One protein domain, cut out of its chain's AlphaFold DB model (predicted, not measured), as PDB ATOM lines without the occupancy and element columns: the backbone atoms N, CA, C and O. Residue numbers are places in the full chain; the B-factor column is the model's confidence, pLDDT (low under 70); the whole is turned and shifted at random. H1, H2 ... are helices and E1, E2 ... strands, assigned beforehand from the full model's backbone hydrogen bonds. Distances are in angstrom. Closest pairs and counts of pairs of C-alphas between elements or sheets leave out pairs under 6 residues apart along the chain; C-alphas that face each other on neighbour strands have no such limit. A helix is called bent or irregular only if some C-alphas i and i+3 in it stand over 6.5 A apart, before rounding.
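This is residues 287 to 407 and 420 to 449 of the 728 residues of the protein "RING-type domain-containing protein" of Acaromyces ingoldii (UniProt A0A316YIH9). A small body has the short strand hairpin E1 and E2 in its middle, the helix pair H1 and H4 on one side and the pair H2 and H7 on another, while H5 and H6 run side by side, loosely and opposite ways, as an arm reaching away from it. H3 meets the end of H4 at a corner, and two long stretches with no named element, residues 314 to 342 and 377 to 393, make much of the rest of the body. The printed part has 151 residues, with seven named helices and two named strands in the order H1 H2 H3 E1 E2 H4 H5 H6 H7; the sheet, E1 - E2, is antiparallel and the class is mostly helix. The whole is compact, with a radius of gyration of the C-alphas of 16.2 A, and spans 50 by 44 by 29 A.

H1, residues 289 to 297, begins with C-alpha 289 at (153.504, 118.468, 123.467) and is 12.0 A long. H2 is residues 304 to 313, 14.2 A. H3, residues 343 to 353, 10.2 A, is irregular: C-alphas 345 and 348 are 9.5 A apart. E1 is residues 355 to 357, 6.9 A, and E2 residues 365 to 367, 7.2 A. H4 is residues 368 to 376, 12.0 A. H5, residues 394 to 407, is 19.5 A long, and H6, residues 420 to 434, is 20.7 A, with C-alpha 420 at (117.498, 115.195, 146.044). H7, residues 437 to 447, 15.0 A, ends with C-alpha 447 at (116.794, 103.774, 125.041).

E1 and E2 form an antiparallel hairpin, with N 356 and O 366 at 2.8 A and N 366 and O 356 at 3.0 A, within hydrogen-bond range. H1 and H4 touch, closest at the C-alphas of Pro 289 and Ala 376, 4.3 A; they run opposite ways at a shallow tilt of 34.9 degrees, only just short of steep. H3 and H4 touch only at their ends, closest at the C-alphas of Asp 352 and Arg 369, 4.7 A. H2 and H7 touch, closest at the C-alphas of Met 310 and Val 441, 6.7 A, at a steep tilt of 41 degrees, the same way. H5 and H6 are close but not clearly touching, closest at the C-alphas of Ala 401 and Tyr 430, 7.2 A, at a shallow tilt of 8 degrees, opposite ways. Among the pairs that are apart are H1 and H7, and H2 and H4. Every O i to N i+4 pair is within hydrogen-bond range in H1, H2, H4, H6 and H7; in H3 5 of 7 are, in H5 8 of 10.

The two C-alphas farthest apart, those of Ile 345 and Arg 420, are 52.2 A apart. Residues 408 to 419 are not printed, and C-alphas 407 and 420 are 16.2 A apart across this cut. The links H2 to H3 and H4 to H5 are long. The mean pLDDT of the printed part is 87.5; residues 319, 321 to 326, 394 and 396 to 407 are under 70.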
ATOM      1  N   PRO A 287     153.217 125.371 126.767       96.12
ATOM      2  CA  PRO A 287     152.720 124.266 125.958       96.12
ATOM      3  C   PRO A 287     153.588 123.017 126.166       96.12
ATOM      4  O   PRO A 287     154.818 123.100 126.106       96.12
ATOM      5  N   ASP A 288     152.944 121.882 126.433       96.12
ATOM      6  CA  ASP A 288     153.598 120.594 126.683       96.12
ATOM      7  C   ASP A 288     153.122 119.568 125.636       96.12
ATOM      8  O   ASP A 288     152.041 118.978 125.786       96.12
ATOM      9  N   PRO A 289     153.893 119.365 124.550       96.88
ATOM     10  CA  PRO A 289     153.504 118.468 123.467       96.88
ATOM     11  C   PRO A 289     153.489 116.996 123.899       96.88
ATOM     12  O   PRO A 289     152.701 116.217 123.365       96.88
ATOM     13  N   GLU A 290     154.308 116.596 124.878       97.12
ATOM     14  CA  GLU A 290     154.301 115.221 125.383       97.12
ATOM     15  C   GLU A 290     153.037 114.942 126.191       97.12
ATOM     16  O   GLU A 290     152.415 113.887 126.031       97.12
ATOM     17  N   ARG A 291     152.617 115.895 127.032       95.44
ATOM     18  CA  ARG A 291     151.344 115.787 127.755       95.44
ATOM     19  C   ARG A 291     150.174 115.751 126.779       95.44
ATOM     20  O   ARG A 291     149.271 114.939 126.977       95.44
ATOM     21  N   ALA A 292     150.199 116.567 125.721       96.38
ATOM     22  CA  ALA A 292     149.185 116.535 124.666       96.38
ATOM     23  C   ALA A 292     149.139 115.162 123.973       96.38
ATOM     24  O   ALA A 292     148.063 114.585 123.841       96.38
ATOM     25  N   ALA A 293     150.293 114.587 123.617       96.69
ATOM     26  CA  ALA A 293     150.376 113.254 123.016       96.69
ATOM     27  C   ALA A 293     149.786 112.170 123.925       96.69
ATOM     28  O   ALA A 293     148.957 111.379 123.479       96.69
ATOM     29  N   ARG A 294     150.149 112.167 125.215       96.44
ATOM     30  CA  ARG A 294     149.592 111.226 126.201       96.44
ATOM     31  C   ARG A 294     148.086 111.405 126.368       96.44
ATOM     32  O   ARG A 294     147.368 110.414 126.449       96.44
ATOM     33  N   PHE A 295     147.609 112.649 126.401       95.88
ATOM     34  CA  PHE A 295     146.186 112.954 126.498       95.88
ATOM     35  C   PHE A 295     145.422 112.421 125.286       95.88
ATOM     36  O   PHE A 295     144.488 111.645 125.466       95.88
ATOM     37  N   VAL A 296     145.847 112.757 124.065       96.50
ATOM     38  CA  VAL A 296     145.172 112.322 122.832       96.50
ATOM     39  C   VAL A 296     145.224 110.802 122.676       96.50
ATOM     40  O   VAL A 296     144.199 110.194 122.394       96.50
ATOM     41  N   SER A 297     146.362 110.164 122.967       95.56
ATOM     42  CA  SER A 297     146.473 108.695 122.962       95.56
ATOM     43  C   SER A 297     145.628 108.007 124.042       95.56
ATOM     44  O   SER A 297     145.400 106.804 123.958       95.56
ATOM     45  N   SER A 298     145.181 108.738 125.067       94.81
ATOM     46  CA  SER A 298     144.285 108.218 126.107       94.81
ATOM     47  C   SER A 298     142.799 108.394 125.787       94.81
ATOM     48  O   SER A 298     141.962 107.926 126.562       94.81
ATOM     49  N   LEU A 299     142.468 109.096 124.697       95.56
ATOM     50  CA  LEU A 299     141.092 109.271 124.245       95.56
ATOM     51  C   LEU A 299     140.566 107.994 123.594       95.56
ATOM     52  O   LEU A 299     141.314 107.154 123.097       95.56
ATOM     53  N   GLU A 300     139.247 107.853 123.600       95.69
ATOM     54  CA  GLU A 300     138.596 106.700 123.001       95.69
ATOM     55  C   GLU A 300     138.606 106.792 121.471       95.69
ATOM     56  O   GLU A 300     138.200 107.805 120.890       95.69
ATOM     57  N   ARG A 301     139.045 105.703 120.827       96.50
ATOM     58  CA  ARG A 301     139.033 105.550 119.366       96.50
ATOM     59  C   ARG A 301     137.587 105.421 118.883       96.50
ATOM     60  O   ARG A 301     136.883 104.478 119.278       96.50
ATOM     61  N   ALA A 302     137.165 106.334 118.018       96.25
ATOM     62  CA  ALA A 302     135.873 106.301 117.352       96.25
ATOM     63  C   ALA A 302     136.029 105.626 115.994       96.25
ATOM     64  O   ALA A 302     136.238 106.306 114.996       96.25
ATOM     65  N   ASP A 303     135.953 104.294 115.973       95.44
ATOM     66  CA  ASP A 303     136.048 103.502 114.740       95.44
ATOM     67  C   ASP A 303     134.887 103.782 113.766       95.44
ATOM     68  O   ASP A 303     133.867 104.355 114.143       95.44
ATOM     69  N   ALA A 304     135.031 103.395 112.501       94.06
ATOM     70  CA  ALA A 304     134.062 103.609 111.432       94.06
ATOM     71  C   ALA A 304     132.673 103.067 111.788       94.06
ATOM     72  O   ALA A 304     131.652 103.708 111.511       94.06
ATOM     73  N   GLU A 305     132.628 101.919 112.475       92.56
ATOM     74  CA  GLU A 305     131.388 101.368 113.016       92.56
ATOM     75  C   GLU A 305     130.786 102.326 114.055       92.56
ATOM     76  O   GLU A 305     129.634 102.738 113.913       92.56
ATOM     77  N   LEU A 306     131.537 102.733 115.081       94.12
ATOM     78  CA  LEU A 306     131.056 103.641 116.122       94.12
ATOM     79  C   LEU A 306     130.643 104.996 115.547       94.12
ATOM     80  O   LEU A 306     129.585 105.495 115.925       94.12
ATOM     81  N   ARG A 307     131.403 105.553 114.596       93.94
ATOM     82  CA  ARG A 307     131.069 106.789 113.866       93.94
ATOM     83  C   ARG A 307     129.727 106.659 113.157       93.94
ATOM     84  O   ARG A 307     128.849 107.497 113.349       93.94
ATOM     85  N   SER A 308     129.516 105.565 112.427       91.12
ATOM     86  CA  SER A 308     128.243 105.279 111.751       91.12
ATOM     87  C   SER A 308     127.071 105.190 112.736       91.12
ATOM     88  O   SER A 308     125.958 105.634 112.448       91.12
ATOM     89  N   ARG A 309     127.307 104.639 113.930       92.31
ATOM     90  CA  ARG A 309     126.289 104.505 114.985       92.31
ATOM     91  C   ARG A 309     125.993 105.840 115.666       92.31
ATOM     92  O   ARG A 309     124.826 106.165 115.883       92.31
ATOM     93  N   MET A 310     127.020 106.645 115.931       93.56
ATOM     94  CA  MET A 310     126.878 108.021 116.415       93.56
ATOM     95  C   MET A 310     126.078 108.876 115.430       93.56
ATOM     96  O   MET A 310     125.140 109.553 115.854       93.56
ATOM     97  N   ALA A 311     126.375 108.766 114.130       91.62
ATOM     98  CA  ALA A 311     125.654 109.459 113.064       91.62
ATOM     99  C   ALA A 311     124.144 109.183 113.137       91.62
ATOM    100  O   ALA A 311     123.323 110.095 113.221       91.62
ATOM    101  N   ARG A 312     123.765 107.901 113.222       90.50
ATOM    102  CA  ARG A 312     122.360 107.462 113.330       90.50
ATOM    103  C   ARG A 312     121.683 107.936 114.616       90.50
ATOM    104  O   ARG A 312     120.471 108.166 114.649       90.50
ATOM    105  N   LEU A 313     122.444 108.065 115.698       91.44
ATOM    106  CA  LEU A 313     121.938 108.563 116.971       91.44
ATOM    107  C   LEU A 313     121.800 110.087 117.021       91.44
ATOM    108  O   LEU A 313     121.158 110.581 117.953       91.44
ATOM    109  N   GLY A 314     122.340 110.831 116.054       91.38
ATOM    110  CA  GLY A 314     122.442 112.284 116.170       91.38
ATOM    111  C   GLY A 314     123.438 112.692 117.265       91.38
ATOM    112  O   GLY A 314     123.202 113.657 117.988       91.38
ATOM    113  N   MET A 315     124.486 111.891 117.476       91.44
ATOM    114  CA  MET A 315     125.564 112.167 118.428       91.44
ATOM    115  C   MET A 315     126.783 112.718 117.697       91.44
ATOM    116  O   MET A 315     127.121 112.234 116.619       91.44
ATOM    117  N   GLY A 316     127.486 113.668 118.314       88.69
ATOM    118  CA  GLY A 316     128.643 114.285 117.676       88.69
ATOM    119  C   GLY A 316     128.277 115.280 116.587       88.69
ATOM    120  O   GLY A 316     127.114 115.554 116.295       88.69
ATOM    121  N   ASP A 317     129.332 115.784 115.969       86.69
ATOM    122  CA  ASP A 317     129.323 116.493 114.692       86.69
ATOM    123  C   ASP A 317     128.829 115.607 113.538       86.69
ATOM    124  O   ASP A 317     128.165 116.091 112.628       86.69
ATOM    125  N   ILE A 318     129.061 114.294 113.626       84.12
ATOM    126  CA  ILE A 318     128.664 113.303 112.613       84.12
ATOM    127  C   ILE A 318     127.128 113.124 112.543       84.12
ATOM    128  O   ILE A 318     126.576 112.695 111.535       84.12
ATOM    129  N   GLY A 319     126.408 113.451 113.619       68.94
ATOM    130  CA  GLY A 319     124.966 113.225 113.742       68.94
ATOM    131  C   GLY A 319     124.050 114.222 113.027       68.94
ATOM    132  O   GLY A 319     122.833 114.024 113.025       68.94
ATOM    133  N   SER A 320     124.589 115.302 112.458       75.06
ATOM    134  CA  SER A 320     123.782 116.345 111.820       75.06
ATOM    135  C   SER A 320     123.305 115.890 110.434       75.06
ATOM    136  O   SER A 320     124.003 116.053 109.438       75.06
ATOM    137  N   GLN A 321     122.101 115.308 110.367       60.75
ATOM    138  CA  GLN A 321     121.499 114.765 109.135       60.75
ATOM    139  C   GLN A 321     121.362 115.782 107.991       60.75
ATOM    140  O   GLN A 321     121.281 115.382 106.831       60.75
ATOM    141  N   ASP A 322     121.373 117.080 108.296       69.25
ATOM    142  CA  ASP A 322     121.232 118.140 107.291       69.25
ATOM    143  C   ASP A 322     122.489 118.309 106.415       69.25
ATOM    144  O   ASP A 322     122.439 118.975 105.383       69.25
ATOM    145  N   THR A 323     123.613 117.687 106.791       59.81
ATOM    146  CA  THR A 323     124.893 117.746 106.068       59.81
ATOM    147  C   THR A 323     125.396 116.347 105.725       59.81
ATOM    148  O   THR A 323     126.535 115.996 106.027       59.81
ATOM    149  N   ALA A 324     124.534 115.528 105.116       60.75
ATOM    150  CA  ALA A 324     124.847 114.147 104.737       60.75
ATOM    151  C   ALA A 324     126.093 114.000 103.836       60.75
ATOM    152  O   ALA A 324     126.651 112.909 103.760       60.75
ATOM    153  N   ASP A 325     126.547 115.081 103.198       68.25
ATOM    154  CA  ASP A 325     127.607 115.020 102.193       68.25
ATOM    155  C   ASP A 325     129.036 115.158 102.749       68.25
ATOM    156  O   ASP A 325     129.971 114.829 102.027       68.25
ATOM    157  N   HIS A 326     129.255 115.579 104.007       66.94
ATOM    158  CA  HIS A 326     130.620 115.831 104.511       66.94
ATOM    159  C   HIS A 326     130.829 115.406 105.974       66.94
ATOM    160  O   HIS A 326     130.899 116.234 106.884       66.94
ATOM    161  N   LEU A 327     130.972 114.099 106.207       81.62
ATOM    162  CA  LEU A 327     131.472 113.561 107.475       81.62
ATOM    163  C   LEU A 327     133.006 113.633 107.480       81.62
ATOM    164  O   LEU A 327     133.674 112.680 107.087       81.62
ATOM    165  N   GLY A 328     133.563 114.773 107.885       91.31
ATOM    166  CA  GLY A 328     135.009 114.998 107.877       91.31
ATOM    167  C   GLY A 328     135.544 115.644 109.146       91.31
ATOM    168  O   GLY A 328     134.797 116.171 109.972       91.31
ATOM    169  N   CYS A 329     136.866 115.621 109.295       95.56
ATOM    170  CA  CYS A 329     137.542 116.272 110.401       95.56
ATOM    171  C   CYS A 329     137.488 117.798 110.231       95.56
ATOM    172  O   CYS A 329     138.075 118.326 109.293       95.56
ATOM    173  N   PRO A 330     136.895 118.565 111.159       93.06
ATOM    174  CA  PRO A 330     136.750 120.020 111.028       93.06
ATOM    175  C   PRO A 330     138.064 120.815 111.083       93.06
ATOM    176  O   PRO A 330     138.044 122.023 110.861       93.06
ATOM    177  N   ILE A 331     139.196 120.181 111.412       95.69
ATOM    178  CA  ILE A 331     140.507 120.846 111.444       95.69
ATOM    179  C   ILE A 331     141.178 120.791 110.070       95.69
ATOM    180  O   ILE A 331     141.569 121.834 109.551       95.69
ATOM    181  N   CYS A 332     141.329 119.597 109.486       96.44
ATOM    182  CA  CYS A 332     141.945 119.441 108.162       96.44
ATOM    183  C   CYS A 332     140.938 119.494 107.006       96.44
ATOM    184  O   CYS A 332     141.350 119.681 105.870       96.44
ATOM    185  N   LEU A 333     139.638 119.400 107.304       94.44
ATOM    186  CA  LEU A 333     138.521 119.328 106.356       94.44
ATOM    187  C   LEU A 333     138.508 118.067 105.480       94.44
ATOM    188  O   LEU A 333     137.706 117.987 104.553       94.44
ATOM    189  N   ASP A 334     139.352 117.084 105.790       95.19
ATOM    190  CA  ASP A 334     139.360 115.795 105.104       95.19
ATOM    191  C   ASP A 334     138.191 114.927 105.582       95.19
ATOM    192  O   ASP A 334     137.850 114.924 106.770       95.19
ATOM    193  N   GLU A 335     137.595 114.176 104.660       93.94
ATOM    194  CA  GLU A 335     136.574 113.174 104.969       93.94
ATOM    195  C   GLU A 335     137.159 112.057 105.836       93.94
ATOM    196  O   GLU A 335     138.326 111.683 105.697       93.94
ATOM    197  N   TYR A 336     136.344 111.521 106.742       94.31
ATOM    198  CA  TYR A 336     136.735 110.337 107.490       94.31
ATOM    199  C   TYR A 336     136.743 109.125 106.567       94.31
ATOM    200  O   TYR A 336     135.775 108.886 105.841       94.31
ATOM    201  N   ASP A 337     137.796 108.316 106.658       92.56
ATOM    202  CA  ASP A 337     137.841 107.044 105.948       92.56
ATOM    203  C   ASP A 337     136.629 106.180 106.340       92.56
ATOM    204  O   ASP A 337     136.230 106.102 107.511       92.56
ATOM    205  N   GLN A 338     136.017 105.541 105.341       90.31
ATOM    206  CA  GLN A 338     134.864 104.658 105.554       90.31
ATOM    207  C   GLN A 338     135.253 103.383 106.304       90.31
ATOM    208  O   GLN A 338     134.428 102.825 107.020       90.31
ATOM    209  N   ASP A 339     136.515 102.969 106.174       93.00
ATOM    210  CA  ASP A 339     137.091 101.802 106.824       93.00
ATOM    211  C   ASP A 339     138.332 102.228 107.608       93.00
ATOM    212  O   ASP A 339     139.224 102.883 107.067       93.00
ATOM    213  N   ASP A 340     138.429 101.836 108.880       90.19
ATOM    214  CA  ASP A 340     139.651 102.103 109.634       90.19
ATOM    215  C   ASP A 340     140.745 101.115 109.235       90.19
ATOM    216  O   ASP A 340     140.596  99.894 109.352       90.19
ATOM    217  N   VAL A 341     141.892 101.650 108.832       90.44
ATOM    218  CA  VAL A 341     143.083 100.846 108.580       90.44
ATOM    219  C   VAL A 341     143.724 100.497 109.930       90.44
ATOM    220  O   VAL A 341     144.157 101.396 110.653       90.44
ATOM    221  N   PRO A 342     143.813  99.212 110.320       87.50
ATOM    222  CA  PRO A 342     144.438  98.839 111.580       87.50
ATOM    223  C   PRO A 342     145.943  99.140 111.569       87.50
ATOM    224  O   PRO A 342     146.604  99.078 110.531       87.50
ATOM    225  N   GLU A 343     146.502  99.394 112.756       89.00
ATOM    226  CA  GLU A 343     147.894  99.841 112.938       89.00
ATOM    227  C   GLU A 343     148.926  98.900 112.302       89.00
ATOM    228  O   GLU A 343     149.930  99.343 111.756       89.00
ATOM    229  N   TRP A 344     148.671  97.590 112.306       89.12
ATOM    230  CA  TRP A 344     149.586  96.613 111.712       89.12
ATOM    231  C   TRP A 344     149.641  96.672 110.176       89.12
ATOM    232  O   TRP A 344     150.599  96.163 109.596       89.12
ATOM    233  N   ILE A 345     148.648  97.286 109.517       93.38
ATOM    234  CA  ILE A 345     148.637  97.506 108.062       93.38
ATOM    235  C   ILE A 345     149.242  98.871 107.725       93.38
ATOM    236  O   ILE A 345     150.094  98.959 106.843       93.38
ATOM    237  N   GLY A 346     148.798  99.935 108.403       89.44
ATOM    238  CA  GLY A 346     149.157 101.316 108.054       89.44
ATOM    239  C   GLY A 346     150.316 101.921 108.855       89.44
ATOM    240  O   GLY A 346     150.776 103.020 108.540       89.44
ATOM    241  N   GLY A 347     150.798 101.241 109.898       94.00
ATOM    242  CA  GLY A 347     151.828 101.746 110.804       94.00
ATOM    243  C   GLY A 347     151.444 103.078 111.460       94.00
ATOM    244  O   GLY A 347     150.308 103.300 111.881       94.00
ATOM    245  N   GLN A 348     152.398 104.009 111.521       90.88
ATOM    246  CA  GLN A 348     152.172 105.327 112.120       90.88
ATOM    247  C   GLN A 348     151.155 106.173 111.333       90.88
ATOM    248  O   GLN A 348     150.401 106.927 111.939       90.88
ATOM    249  N   ALA A 349     151.079 106.013 110.005       91.75
ATOM    250  CA  ALA A 349     150.128 106.761 109.182       91.75
ATOM    251  C   ALA A 349     148.674 106.420 109.548       91.75
ATOM    252  O   ALA A 349     147.856 107.325 109.690       91.75
ATOM    253  N   SER A 350     148.379 105.140 109.815       92.94
ATOM    254  CA  SER A 350     147.053 104.743 110.310       92.94
ATOM    255  C   SER A 350     146.732 105.300 111.696       92.94
ATOM    256  O   SER A 350     145.578 105.605 111.972       92.94
ATOM    257  N   LYS A 351     147.732 105.469 112.571       93.62
ATOM    258  CA  LYS A 351     147.521 106.083 113.891       93.62
ATOM    259  C   LYS A 351     147.222 107.576 113.777       93.62
ATOM    260  O   LYS A 351     146.416 108.103 114.532       93.62
ATOM    261  N   ASP A 352     147.852 108.259 112.829       94.44
ATOM    262  CA  ASP A 352     147.637 109.688 112.604       94.44
ATOM    263  C   ASP A 352     146.250 109.980 111.997       94.44
ATOM    264  O   ASP A 352     145.631 110.983 112.367       94.44
ATOM    265  N   GLN A 353     145.770 109.100 111.107       95.25
ATOM    266  CA  GLN A 353     144.438 109.151 110.477       95.25
ATOM    267  C   GLN A 353     143.310 108.614 111.362       95.25
ATOM    268  O   GLN A 353     142.134 108.772 111.049       95.25
ATOM    269  N   GLU A 354     143.644 107.982 112.479       96.19
ATOM    270  CA  GLU A 354     142.655 107.468 113.408       96.19
ATOM    271  C   GLU A 354     141.734 108.578 113.922       96.19
ATOM    272  O   GLU A 354     142.192 109.652 114.309       96.19
ATOM    273  N   VAL A 355     140.434 108.303 113.998       97.00
ATOM    274  CA  VAL A 355     139.466 109.241 114.563       97.00
ATOM    275  C   VAL A 355     139.295 108.988 116.059       97.00
ATOM    276  O   VAL A 355     138.966 107.883 116.490       97.00
ATOM    277  N   VAL A 356     139.476 110.030 116.864       97.38
ATOM    278  CA  VAL A 356     139.283 110.011 118.319       97.38
ATOM    279  C   VAL A 356     138.075 110.851 118.714       97.38
ATOM    280  O   VAL A 356     137.778 111.876 118.094       97.38
ATOM    281  N   ALA A 357     137.384 110.431 119.771       96.62
ATOM    282  CA  ALA A 357     136.284 111.187 120.350       96.62
ATOM    283  C   ALA A 357     136.772 112.112 121.470       96.62
ATOM    284  O   ALA A 357     137.388 111.689 122.449       96.62
ATOM    285  N   VAL A 358     136.462 113.397 121.341       95.94
ATOM    286  CA  VAL A 358     136.779 114.420 122.332       95.94
ATOM    287  C   VAL A 358     135.778 114.334 123.492       95.94
ATOM    288  O   VAL A 358     134.572 114.390 123.230       95.94
ATOM    289  N   PRO A 359     136.229 114.294 124.765       93.25
ATOM    290  CA  PRO A 359     135.382 114.132 125.953       93.25
ATOM    291  C   PRO A 359     134.657 115.439 126.319       93.25
ATOM    292  O   PRO A 359     134.786 115.993 127.406       93.25
ATOM    293  N   CYS A 360     133.907 115.976 125.365       93.12
ATOM    294  CA  CYS A 360     133.011 117.108 125.524       93.12
ATOM    295  C   CYS A 360     131.562 116.612 125.446       93.12
ATOM    296  O   CYS A 360     131.307 115.538 124.909       93.12
ATOM    297  N   ALA A 361     130.592 117.406 125.906       89.69
ATOM    298  CA  ALA A 361     129.176 117.008 125.890       89.69
ATOM    299  C   ALA A 361     128.666 116.586 124.493       89.69
ATOM    300  O   ALA A 361     127.785 115.736 124.375       89.69
ATOM    301  N   GLY A 362     129.246 117.165 123.435       91.62
ATOM    302  CA  GLY A 362     128.926 116.828 122.051       91.62
ATOM    303  C   GLY A 362     129.524 115.509 121.565       91.62
ATOM    304  O   GLY A 362     128.986 114.958 120.622       91.62
ATOM    305  N   HIS A 363     130.572 114.973 122.200       94.00
ATOM    306  CA  HIS A 363     131.379 113.858 121.680       94.00
ATOM    307  C   HIS A 363     131.917 114.128 120.265       94.00
ATOM    308  O   HIS A 363     131.823 113.280 119.382       94.00
ATOM    309  N   HIS A 364     132.442 115.336 120.035       95.44
ATOM    310  CA  HIS A 364     133.017 115.704 118.741       95.44
ATOM    311  C   HIS A 364     134.156 114.767 118.358       95.44
ATOM    312  O   HIS A 364     134.982 114.413 119.199       95.44
ATOM    313  N   THR A 365     134.207 114.403 117.088       96.44
ATOM    314  CA  THR A 365     135.225 113.510 116.538       96.44
ATOM    315  C   THR A 365     136.277 114.300 115.766       96.44
ATOM    316  O   THR A 365     135.984 115.354 115.207       96.44
ATOM    317  N   LEU A 366     137.533 113.854 115.811       97.50
ATOM    318  CA  LEU A 366     138.670 114.503 115.151       97.50
ATOM    319  C   LEU A 366     139.722 113.458 114.781       97.50
ATOM    320  O   LEU A 366     139.870 112.473 115.498       97.50
ATOM    321  N   HIS A 367     140.532 113.711 113.749       97.88
ATOM    322  CA  HIS A 367     141.757 112.933 113.552       97.88
ATOM    323  C   HIS A 367     142.700 113.097 114.751       97.88
ATOM    324  O   HIS A 367     142.916 114.213 115.243       97.88
ATOM    325  N   HIS A 368     143.306 111.991 115.181       97.50
ATOM    326  CA  HIS A 368     144.274 111.914 116.270       97.50
ATOM    327  C   HIS A 368     145.391 112.940 116.060       97.50
ATOM    328  O   HIS A 368     145.696 113.729 116.958       97.50
ATOM    329  N   ARG A 369     145.957 112.997 114.847       97.75
ATOM    330  CA  ARG A 369     147.014 113.958 114.513       97.75
ATOM    331  C   ARG A 369     146.549 115.412 114.587       97.75
ATOM    332  O   ARG A 369     147.244 116.238 115.175       97.75
ATOM    333  N   CYS A 370     145.377 115.731 114.041       98.25
ATOM    334  CA  CYS A 370     144.864 117.102 114.035       98.25
ATOM    335  C   CYS A 370     144.593 117.626 115.452       98.25
ATOM    336  O   CYS A 370     144.926 118.770 115.764       98.25
ATOM    337  N   LEU A 371     144.025 116.791 116.329       97.94
ATOM    338  CA  LEU A 371     143.814 117.163 117.726       97.94
ATOM    339  C   LEU A 371     145.142 117.309 118.481       97.94
ATOM    340  O   LEU A 371     145.291 118.233 119.280       97.94
ATOM    341  N   LEU A 372     146.117 116.434 118.216       97.88
ATOM    342  CA  LEU A 372     147.444 116.521 118.818       97.88
ATOM    343  C   LEU A 372     148.150 117.832 118.458       97.88
ATOM    344  O   LEU A 372     148.598 118.541 119.356       97.88
ATOM    345  N   GLU A 373     148.214 118.180 117.171       98.00
ATOM    346  CA  GLU A 373     148.819 119.436 116.707       98.00
ATOM    347  C   GLU A 373     148.099 120.660 117.302       98.00
ATOM    348  O   GLU A 373     148.742 121.635 117.696       98.00
ATOM    349  N   TRP A 374     146.771 120.601 117.450       97.06
ATOM    350  CA  TRP A 374     145.996 121.656 118.103       97.06
ATOM    351  C   TRP A 374     146.364 121.824 119.585       97.06
ATOM    352  O   TRP A 374     146.643 122.937 120.038       97.06
ATOM    353  N   LEU A 375     146.381 120.737 120.361       97.06
ATOM    354  CA  LEU A 375     146.642 120.792 121.803       97.06
ATOM    355  C   LEU A 375     148.112 121.067 122.131       97.06
ATOM    356  O   LEU A 375     148.387 121.774 123.099       97.06
ATOM    357  N   ALA A 376     149.049 120.584 121.314       97.19
ATOM    358  CA  ALA A 376     150.484 120.803 121.500       97.19
ATOM    359  C   ALA A 376     150.887 122.288 121.433       97.19
ATOM    360  O   ALA A 376     151.889 122.680 122.026       97.19
ATOM    361  N   ASN A 377     150.097 123.119 120.744       97.19
ATOM    362  CA  ASN A 377     150.325 124.560 120.631       97.19
ATOM    363  C   ASN A 377     149.720 125.379 121.785       97.19
ATOM    364  O   ASN A 377     149.943 126.587 121.858       97.19
ATOM    365  N   ASN A 378     148.961 124.748 122.684       95.75
ATOM    366  CA  ASN A 378     148.242 125.418 123.762       95.75
ATOM    367  C   ASN A 378     148.695 124.907 125.134       95.75
ATOM    368  O   ASN A 378     149.060 123.743 125.307       95.75
ATOM    369  N   ALA A 379     148.639 125.785 126.135       94.25
ATOM    370  CA  ALA A 379     148.868 125.390 127.519       94.25
ATOM    371  C   ALA A 379     147.795 124.376 127.973       94.25
ATOM    372  O   ALA A 379     146.629 124.550 127.607       94.25
ATOM    373  N   PRO A 380     148.130 123.369 128.802       93.50
ATOM    374  CA  PRO A 380     147.163 122.376 129.281       93.50
ATOM    375  C   PRO A 380     145.923 122.978 129.949       93.50
ATOM    376  O   PRO A 380     144.798 122.571 129.664       93.50
ATOM    377  N   SER A 381     146.101 124.027 130.755       91.19
ATOM    378  CA  SER A 381     144.996 124.779 131.366       91.19
ATOM    379  C   SER A 381     144.040 125.456 130.374       91.19
ATOM    380  O   SER A 381     142.935 125.832 130.776       91.19
ATOM    381  N   GLN A 382     144.448 125.613 129.111       93.19
ATOM    382  CA  GLN A 382     143.692 126.224 128.015       93.19
ATOM    383  C   GLN A 382     143.215 125.202 126.978       93.19
ATOM    384  O   GLN A 382     142.674 125.588 125.942       93.19
ATOM    385  N   TRP A 383     143.406 123.904 127.212       95.88
ATOM    386  CA  TRP A 383     142.917 122.887 126.292       95.88
ATOM    387  C   TRP A 383     141.394 122.919 126.209       95.88
ATOM    388  O   TRP A 383     140.683 122.697 127.190       95.88
ATOM    389  N   THR A 384     140.897 123.169 125.003       96.19
ATOM    390  CA  THR A 384     139.469 123.207 124.696       96.19
ATOM    391  C   THR A 384     139.168 122.417 123.433       96.19
ATOM    392  O   THR A 384     139.984 122.388 122.511       96.19
ATOM    393  N   CYS A 385     137.968 121.842 123.359       96.81
ATOM    394  CA  CYS A 385     137.437 121.226 122.152       96.81
ATOM    395  C   CYS A 385     137.463 122.242 120.994       96.81
ATOM    396  O   CYS A 385     136.863 123.309 121.134       96.81
ATOM    397  N   PRO A 386     138.090 121.932 119.849       96.19
ATOM    398  CA  PRO A 386     138.152 122.845 118.705       96.19
ATOM    399  C   PRO A 386     136.775 123.277 118.170       96.19
ATOM    400  O   PRO A 386     136.640 124.396 117.682       96.19
ATOM    401  N   LEU A 387     135.745 122.431 118.306       94.88
ATOM    402  CA  LEU A 387     134.395 122.713 117.804       94.88
ATOM    403  C   LEU A 387     133.561 123.538 118.792       94.88
ATOM    404  O   LEU A 387     133.117 124.636 118.469       94.88
ATOM    405  N   CYS A 388     133.338 123.030 120.009       94.88
ATOM    406  CA  CYS A 388     132.450 123.685 120.982       94.88
ATOM    407  C   CYS A 388     133.167 124.517 122.045       94.88
ATOM    408  O   CYS A 388     132.508 125.098 122.905       94.88
ATOM    409  N   ARG A 389     134.504 124.560 122.023       95.31
ATOM    410  CA  ARG A 389     135.347 125.266 123.002       95.31
ATOM    411  C   ARG A 389     135.154 124.817 124.455       95.31
ATOM    412  O   ARG A 389     135.597 125.503 125.371       95.31
ATOM    413  N   ALA A 390     134.530 123.660 124.682       94.00
ATOM    414  CA  ALA A 390     134.427 123.071 126.012       94.00
ATOM    415  C   ALA A 390     135.829 122.710 126.541       94.00
ATOM    416  O   ALA A 390     136.624 122.166 125.770       94.00
ATOM    417  N   PRO A 391     136.152 122.991 127.813       93.62
ATOM    418  CA  PRO A 391     137.450 122.649 128.393       93.62
ATOM    419  C   PRO A 391     137.661 121.125 128.425       93.62
ATOM    420  O   PRO A 391     136.722 120.384 128.701       93.62
ATOM    421  N   LEU A 392     138.887 120.669 128.140       92.38
ATOM    422  CA  LEU A 392     139.253 119.242 128.012       92.38
ATOM    423  C   LEU A 392     140.141 118.709 129.139       92.38
ATOM    424  O   LEU A 392     140.529 117.544 129.130       92.38
ATOM    425  N   ASP A 393     140.512 119.570 130.075       78.81
ATOM    426  CA  ASP A 393     141.441 119.252 131.147       78.81
ATOM    427  C   ASP A 393     140.870 118.125 132.028       78.81
ATOM    428  O   ASP A 393     139.923 118.363 132.767       78.81
ATOM    429  N   ARG A 394     141.407 116.896 131.919       66.31
ATOM    430  CA  ARG A 394     140.922 115.692 132.637       66.31
ATOM    431  C   ARG A 394     140.851 115.918 134.137       66.31
ATOM    432  O   ARG A 394     139.846 115.591 134.755       66.31
ATOM    433  N   GLU A 395     141.879 116.557 134.687       71.81
ATOM    434  CA  GLU A 395     141.914 116.890 136.103       71.81
ATOM    435  C   GLU A 395     140.795 117.860 136.444       71.81
ATOM    436  O   GLU A 395     140.175 117.683 137.479       71.81
ATOM    437  N   LYS A 396     140.448 118.818 135.579       58.19
ATOM    438  CA  LYS A 396     139.255 119.651 135.776       58.19
ATOM    439  C   LYS A 396     137.958 118.963 135.388       58.19
ATOM    440  O   LYS A 396     136.947 119.364 135.928       58.19
ATOM    441  N   VAL A 397     137.891 117.981 134.502       56.12
ATOM    442  CA  VAL A 397     136.638 117.242 134.267       56.12
ATOM    443  C   VAL A 397     136.287 116.456 135.531       56.12
ATOM    444  O   VAL A 397     135.153 116.539 136.004       56.12
ATOM    445  N   ASP A 398     137.290 115.831 136.148       52.69
ATOM    446  CA  ASP A 398     137.151 115.112 137.412       52.69
ATOM    447  C   ASP A 398     137.015 116.078 138.613       52.69
ATOM    448  O   ASP A 398     136.167 115.878 139.483       52.69
ATOM    449  N   SER A 399     137.769 117.188 138.637       51.97
ATOM    450  CA  SER A 399     137.773 118.161 139.748       51.97
ATOM    451  C   SER A 399     136.679 119.216 139.658       51.97
ATOM    452  O   SER A 399     136.215 119.659 140.692       51.97
ATOM    453  N   SER A 400     136.187 119.616 138.484       49.28
ATOM    454  CA  SER A 400     135.052 120.555 138.381       49.28
ATOM    455  C   SER A 400     133.743 119.912 138.832       49.28
ATOM    456  O   SER A 400     132.846 120.618 139.296       49.28
ATOM    457  N   ALA A 401     133.648 118.578 138.789       49.22
ATOM    458  CA  ALA A 401     132.607 117.841 139.494       49.22
ATOM    459  C   ALA A 401     132.759 117.984 141.022       49.22
ATOM    460  O   ALA A 401     131.766 118.229 141.705       49.22
ATOM    461  N   ALA A 402     133.987 117.920 141.550       53.50
ATOM    462  CA  ALA A 402     134.278 118.132 142.972       53.50
ATOM    463  C   ALA A 402     134.121 119.609 143.417       53.50
ATOM    464  O   ALA A 402     133.542 119.884 144.468       53.50
ATOM    465  N   ASP A 403     134.516 120.581 142.597       54.78
ATOM    466  CA  ASP A 403     134.357 122.015 142.867       54.78
ATOM    467  C   ASP A 403     132.883 122.435 142.772       54.78
ATOM    468  O   ASP A 403     132.401 123.233 143.578       54.78
ATOM    469  N   SER A 404     132.109 121.828 141.863       57.16
ATOM    470  CA  SER A 404     130.646 121.977 141.831       57.16
ATOM    471  C   SER A 404     129.965 121.371 143.066       57.16
ATOM    472  O   SER A 404     128.846 121.774 143.405       57.16
ATOM    473  N   GLN A 405     130.612 120.420 143.753       57.75
ATOM    474  CA  GLN A 405     130.162 119.922 145.056       57.75
ATOM    475  C   GLN A 405     130.520 120.907 146.180       57.75
ATOM    476  O   GLN A 405     129.651 121.208 147.005       57.75
ATOM    477  N   GLN A 406     131.719 121.506 146.174       59.06
ATOM    478  CA  GLN A 406     132.094 122.537 147.154       59.06
ATOM    479  C   GLN A 406     131.256 123.817 147.032       59.06
ATOM    480  O   GLN A 406     130.803 124.344 148.049       59.06
ATOM    481  N   ALA A 407     130.939 124.269 145.815       57.50
ATOM    482  CA  ALA A 407     130.041 125.407 145.602       57.50
ATOM    483  C   ALA A 407     128.606 125.139 146.100       57.50
ATOM    484  O   ALA A 407     127.890 126.071 146.458       57.50
ATOM    485  N   ARG A 420     117.469 116.575 146.560       85.50
ATOM    486  CA  ARG A 420     117.498 115.195 146.044       85.50
ATOM    487  C   ARG A 420     117.412 115.138 144.521       85.50
ATOM    488  O   ARG A 420     118.179 114.403 143.918       85.50
ATOM    489  N   ALA A 421     116.522 115.927 143.917       86.25
ATOM    490  CA  ALA A 421     116.392 115.971 142.463       86.25
ATOM    491  C   ALA A 421     117.665 116.519 141.799       86.25
ATOM    492  O   ALA A 421     118.154 115.923 140.847       86.25
ATOM    493  N   ASP A 422     118.243 117.598 142.339       83.19
ATOM    494  CA  ASP A 422     119.488 118.179 141.821       83.19
ATOM    495  C   ASP A 422     120.684 117.227 141.997       83.19
ATOM    496  O   ASP A 422     121.549 117.143 141.128       83.19
ATOM    497  N   GLU A 423     120.746 116.493 143.110       87.50
ATOM    498  CA  GLU A 423     121.799 115.511 143.385       87.50
ATOM    499  C   GLU A 423     121.687 114.283 142.470       87.50
ATOM    500  O   GLU A 423     122.699 113.801 141.963       87.50
ATOM    501  N   GLU A 424     120.468 113.828 142.179       88.25
ATOM    502  CA  GLU A 424     120.208 112.749 141.222       88.25
ATOM    503  C   GLU A 424     120.564 113.167 139.787       88.25
ATOM    504  O   GLU A 424     121.206 112.403 139.065       88.25
ATOM    505  N   LEU A 425     120.255 114.409 139.402       85.06
ATOM    506  CA  LEU A 425     120.627 114.976 138.101       85.06
ATOM    507  C   LEU A 425     122.147 115.124 137.962       85.06
ATOM    508  O   LEU A 425     122.711 114.722 136.947       85.06
ATOM    509  N   LYS A 426     122.827 115.620 139.004       82.75
ATOM    510  CA  LYS A 426     124.297 115.705 139.047       82.75
ATOM    511  C   LYS A 426     124.955 114.332 139.014       82.75
ATOM    512  O   LYS A 426     125.975 114.167 138.352       82.75
ATOM    513  N   LYS A 427     124.392 113.344 139.714       84.19
ATOM    514  CA  LYS A 427     124.890 111.967 139.682       84.19
ATOM    515  C   LYS A 427     124.734 111.370 138.287       84.19
ATOM    516  O   LYS A 427     125.687 110.782 137.792       84.19
ATOM    517  N   ALA A 428     123.585 111.566 137.642       77.88
ATOM    518  CA  ALA A 428     123.368 111.134 136.265       77.88
ATOM    519  C   ALA A 428     124.330 111.834 135.289       77.88
ATOM    520  O   ALA A 428     124.874 111.187 134.397       77.88
ATOM    521  N   GLU A 429     124.599 113.127 135.486       80.12
ATOM    522  CA  GLU A 429     125.571 113.879 134.689       80.12
ATOM    523  C   GLU A 429     127.000 113.354 134.898       80.12
ATOM    524  O   GLU A 429     127.716 113.114 133.927       80.12
ATOM    525  N   TYR A 430     127.409 113.116 136.144       78.00
ATOM    526  CA  TYR A 430     128.712 112.534 136.462       78.00
ATOM    527  C   TYR A 430     128.859 111.134 135.865       78.00
ATOM    528  O   TYR A 430     129.859 110.830 135.220       78.00
ATOM    529  N   GLU A 431     127.828 110.301 136.003       77.44
ATOM    530  CA  GLU A 431     127.819 108.963 135.430       77.44
ATOM    531  C   GLU A 431     127.911 109.027 133.900       77.44
ATOM    532  O   GLU A 431     128.698 108.293 133.309       77.44
ATOM    533  N   SER A 432     127.213 109.972 133.255       72.62
ATOM    534  CA  SER A 432     127.329 110.206 131.809       72.62
ATOM    535  C   SER A 432     128.718 110.689 131.378       72.62
ATOM    536  O   SER A 432     129.177 110.305 130.310       72.62
ATOM    537  N   LYS A 433     129.418 111.467 132.218       76.62
ATOM    538  CA  LYS A 433     130.794 111.930 131.964       76.62
ATOM    539  C   LYS A 433     131.834 110.825 132.141       76.62
ATOM    540  O   LYS A 433     132.857 110.848 131.469       76.62
ATOM    541  N   SER A 434     131.582 109.882 133.048       78.81
ATOM    542  CA  SER A 434     132.489 108.760 133.320       78.81
ATOM    543  C   SER A 434     132.344 107.596 132.337       78.81
ATOM    544  O   SER A 434     133.239 106.757 132.241       78.81
ATOM    545  N   ARG A 435     131.215 107.522 131.623       86.88
ATOM    546  CA  ARG A 435     130.950 106.461 130.651       86.88
ATOM    547  C   ARG A 435     131.801 106.654 129.408       86.88
ATOM    548  O   ARG A 435     131.951 107.763 128.901       86.88
ATOM    549  N   SER A 436     132.309 105.542 128.892       91.62
ATOM    550  CA  SER A 436     132.920 105.531 127.562       91.62
ATOM    551  C   SER A 436     131.885 105.923 126.500       91.62
ATOM    552  O   SER A 436     130.690 105.639 126.635       91.62
ATOM    553  N   LEU A 437     132.330 106.528 125.403       92.88
ATOM    554  CA  LEU A 437     131.501 106.831 124.241       92.88
ATOM    555  C   LEU A 437     130.783 105.572 123.737       92.88
ATOM    556  O   LEU A 437     129.589 105.625 123.440       92.88
ATOM    557  N   ARG A 438     131.460 104.416 123.676       93.75
ATOM    558  CA  ARG A 438     130.817 103.145 123.300       93.75
ATOM    559  C   ARG A 438     129.688 102.756 124.251       93.75
ATOM    560  O   ARG A 438     128.686 102.202 123.802       93.75
ATOM    561  N   GLU A 439     129.826 102.995 125.551       92.19
ATOM    562  CA  GLU A 439     128.754 102.749 126.522       92.19
ATOM    563  C   GLU A 439     127.593 103.727 126.367       92.19
ATOM    564  O   GLU A 439     126.445 103.287 126.405       92.19
ATOM    565  N   GLU A 440     127.871 105.009 126.132       92.25
ATOM    566  CA  GLU A 440     126.841 106.022 125.881       92.25
ATOM    567  C   GLU A 440     126.059 105.712 124.593       92.25
ATOM    568  O   GLU A 440     124.826 105.709 124.594       92.25
ATOM    569  N   VAL A 441     126.744 105.329 123.510       93.69
ATOM    570  CA  VAL A 441     126.109 104.875 122.261       93.69
ATOM    571  C   VAL A 441     125.233 103.641 122.510       93.69
ATOM    572  O   VAL A 441     124.060 103.632 122.131       93.69
ATOM    573  N   ARG A 442     125.743 102.621 123.222       91.88
ATOM    574  CA  ARG A 442     124.946 101.435 123.599       91.88
ATOM    575  C   ARG A 442     123.738 101.802 124.465       91.88
ATOM    576  O   ARG A 442     122.678 101.197 124.329       91.88
ATOM    577  N   LEU A 443     123.871 102.761 125.379       91.19
ATOM    578  CA  LEU A 443     122.776 103.222 126.229       91.19
ATOM    579  C   LEU A 443     121.683 103.919 125.416       91.19
ATOM    580  O   LEU A 443     120.498 103.645 125.626       91.19
ATOM    581  N   ARG A 444     122.054 104.794 124.479       92.44
ATOM    582  CA  ARG A 444     121.080 105.473 123.618       92.44
ATOM    583  C   ARG A 444     120.409 104.513 122.649       92.44
ATOM    584  O   ARG A 444     119.200 104.605 122.461       92.44
ATOM    585  N   GLU A 445     121.147 103.547 122.109       92.94
ATOM    586  CA  GLU A 445     120.570 102.453 121.325       92.94
ATOM    587  C   GLU A 445     119.553 101.649 122.137       92.94
ATOM    588  O   GLU A 445     118.458 101.394 121.643       92.94
ATOM    589  N   ARG A 446     119.859 101.306 123.395       91.12
ATOM    590  CA  ARG A 446     118.895 100.644 124.292       91.12
ATOM    591  C   ARG A 446     117.677 101.514 124.581       91.12
ATOM    592  O   ARG A 446     116.553 101.028 124.546       91.12
ATOM    593  N   THR A 447     117.883 102.810 124.812       89.81
ATOM    594  CA  THR A 447     116.794 103.774 125.041       89.81
ATOM    595  C   THR A 447     115.876 103.897 123.822       89.81
ATOM    596  O   THR A 447     114.668 104.042 123.982       89.81
ATOM    597  N   ARG A 448     116.426 103.786 122.604       89.25
ATOM    598  CA  ARG A 448     115.662 103.751 121.345       89.25
ATOM    599  C   ARG A 448     115.094 102.372 120.993       89.25
ATOM    600  O   ARG A 448     114.383 102.258 120.002       89.25
ATOM    601  N   GLY A 449     115.406 101.336 121.773       88.69
ATOM    602  CA  GLY A 449     115.011  99.955 121.491       88.69
ATOM    603  C   GLY A 449     115.742  99.315 120.308       88.69
ATOM    604  O   GLY A 449     115.283  98.314 119.780       88.69
TER     605      GLY A 449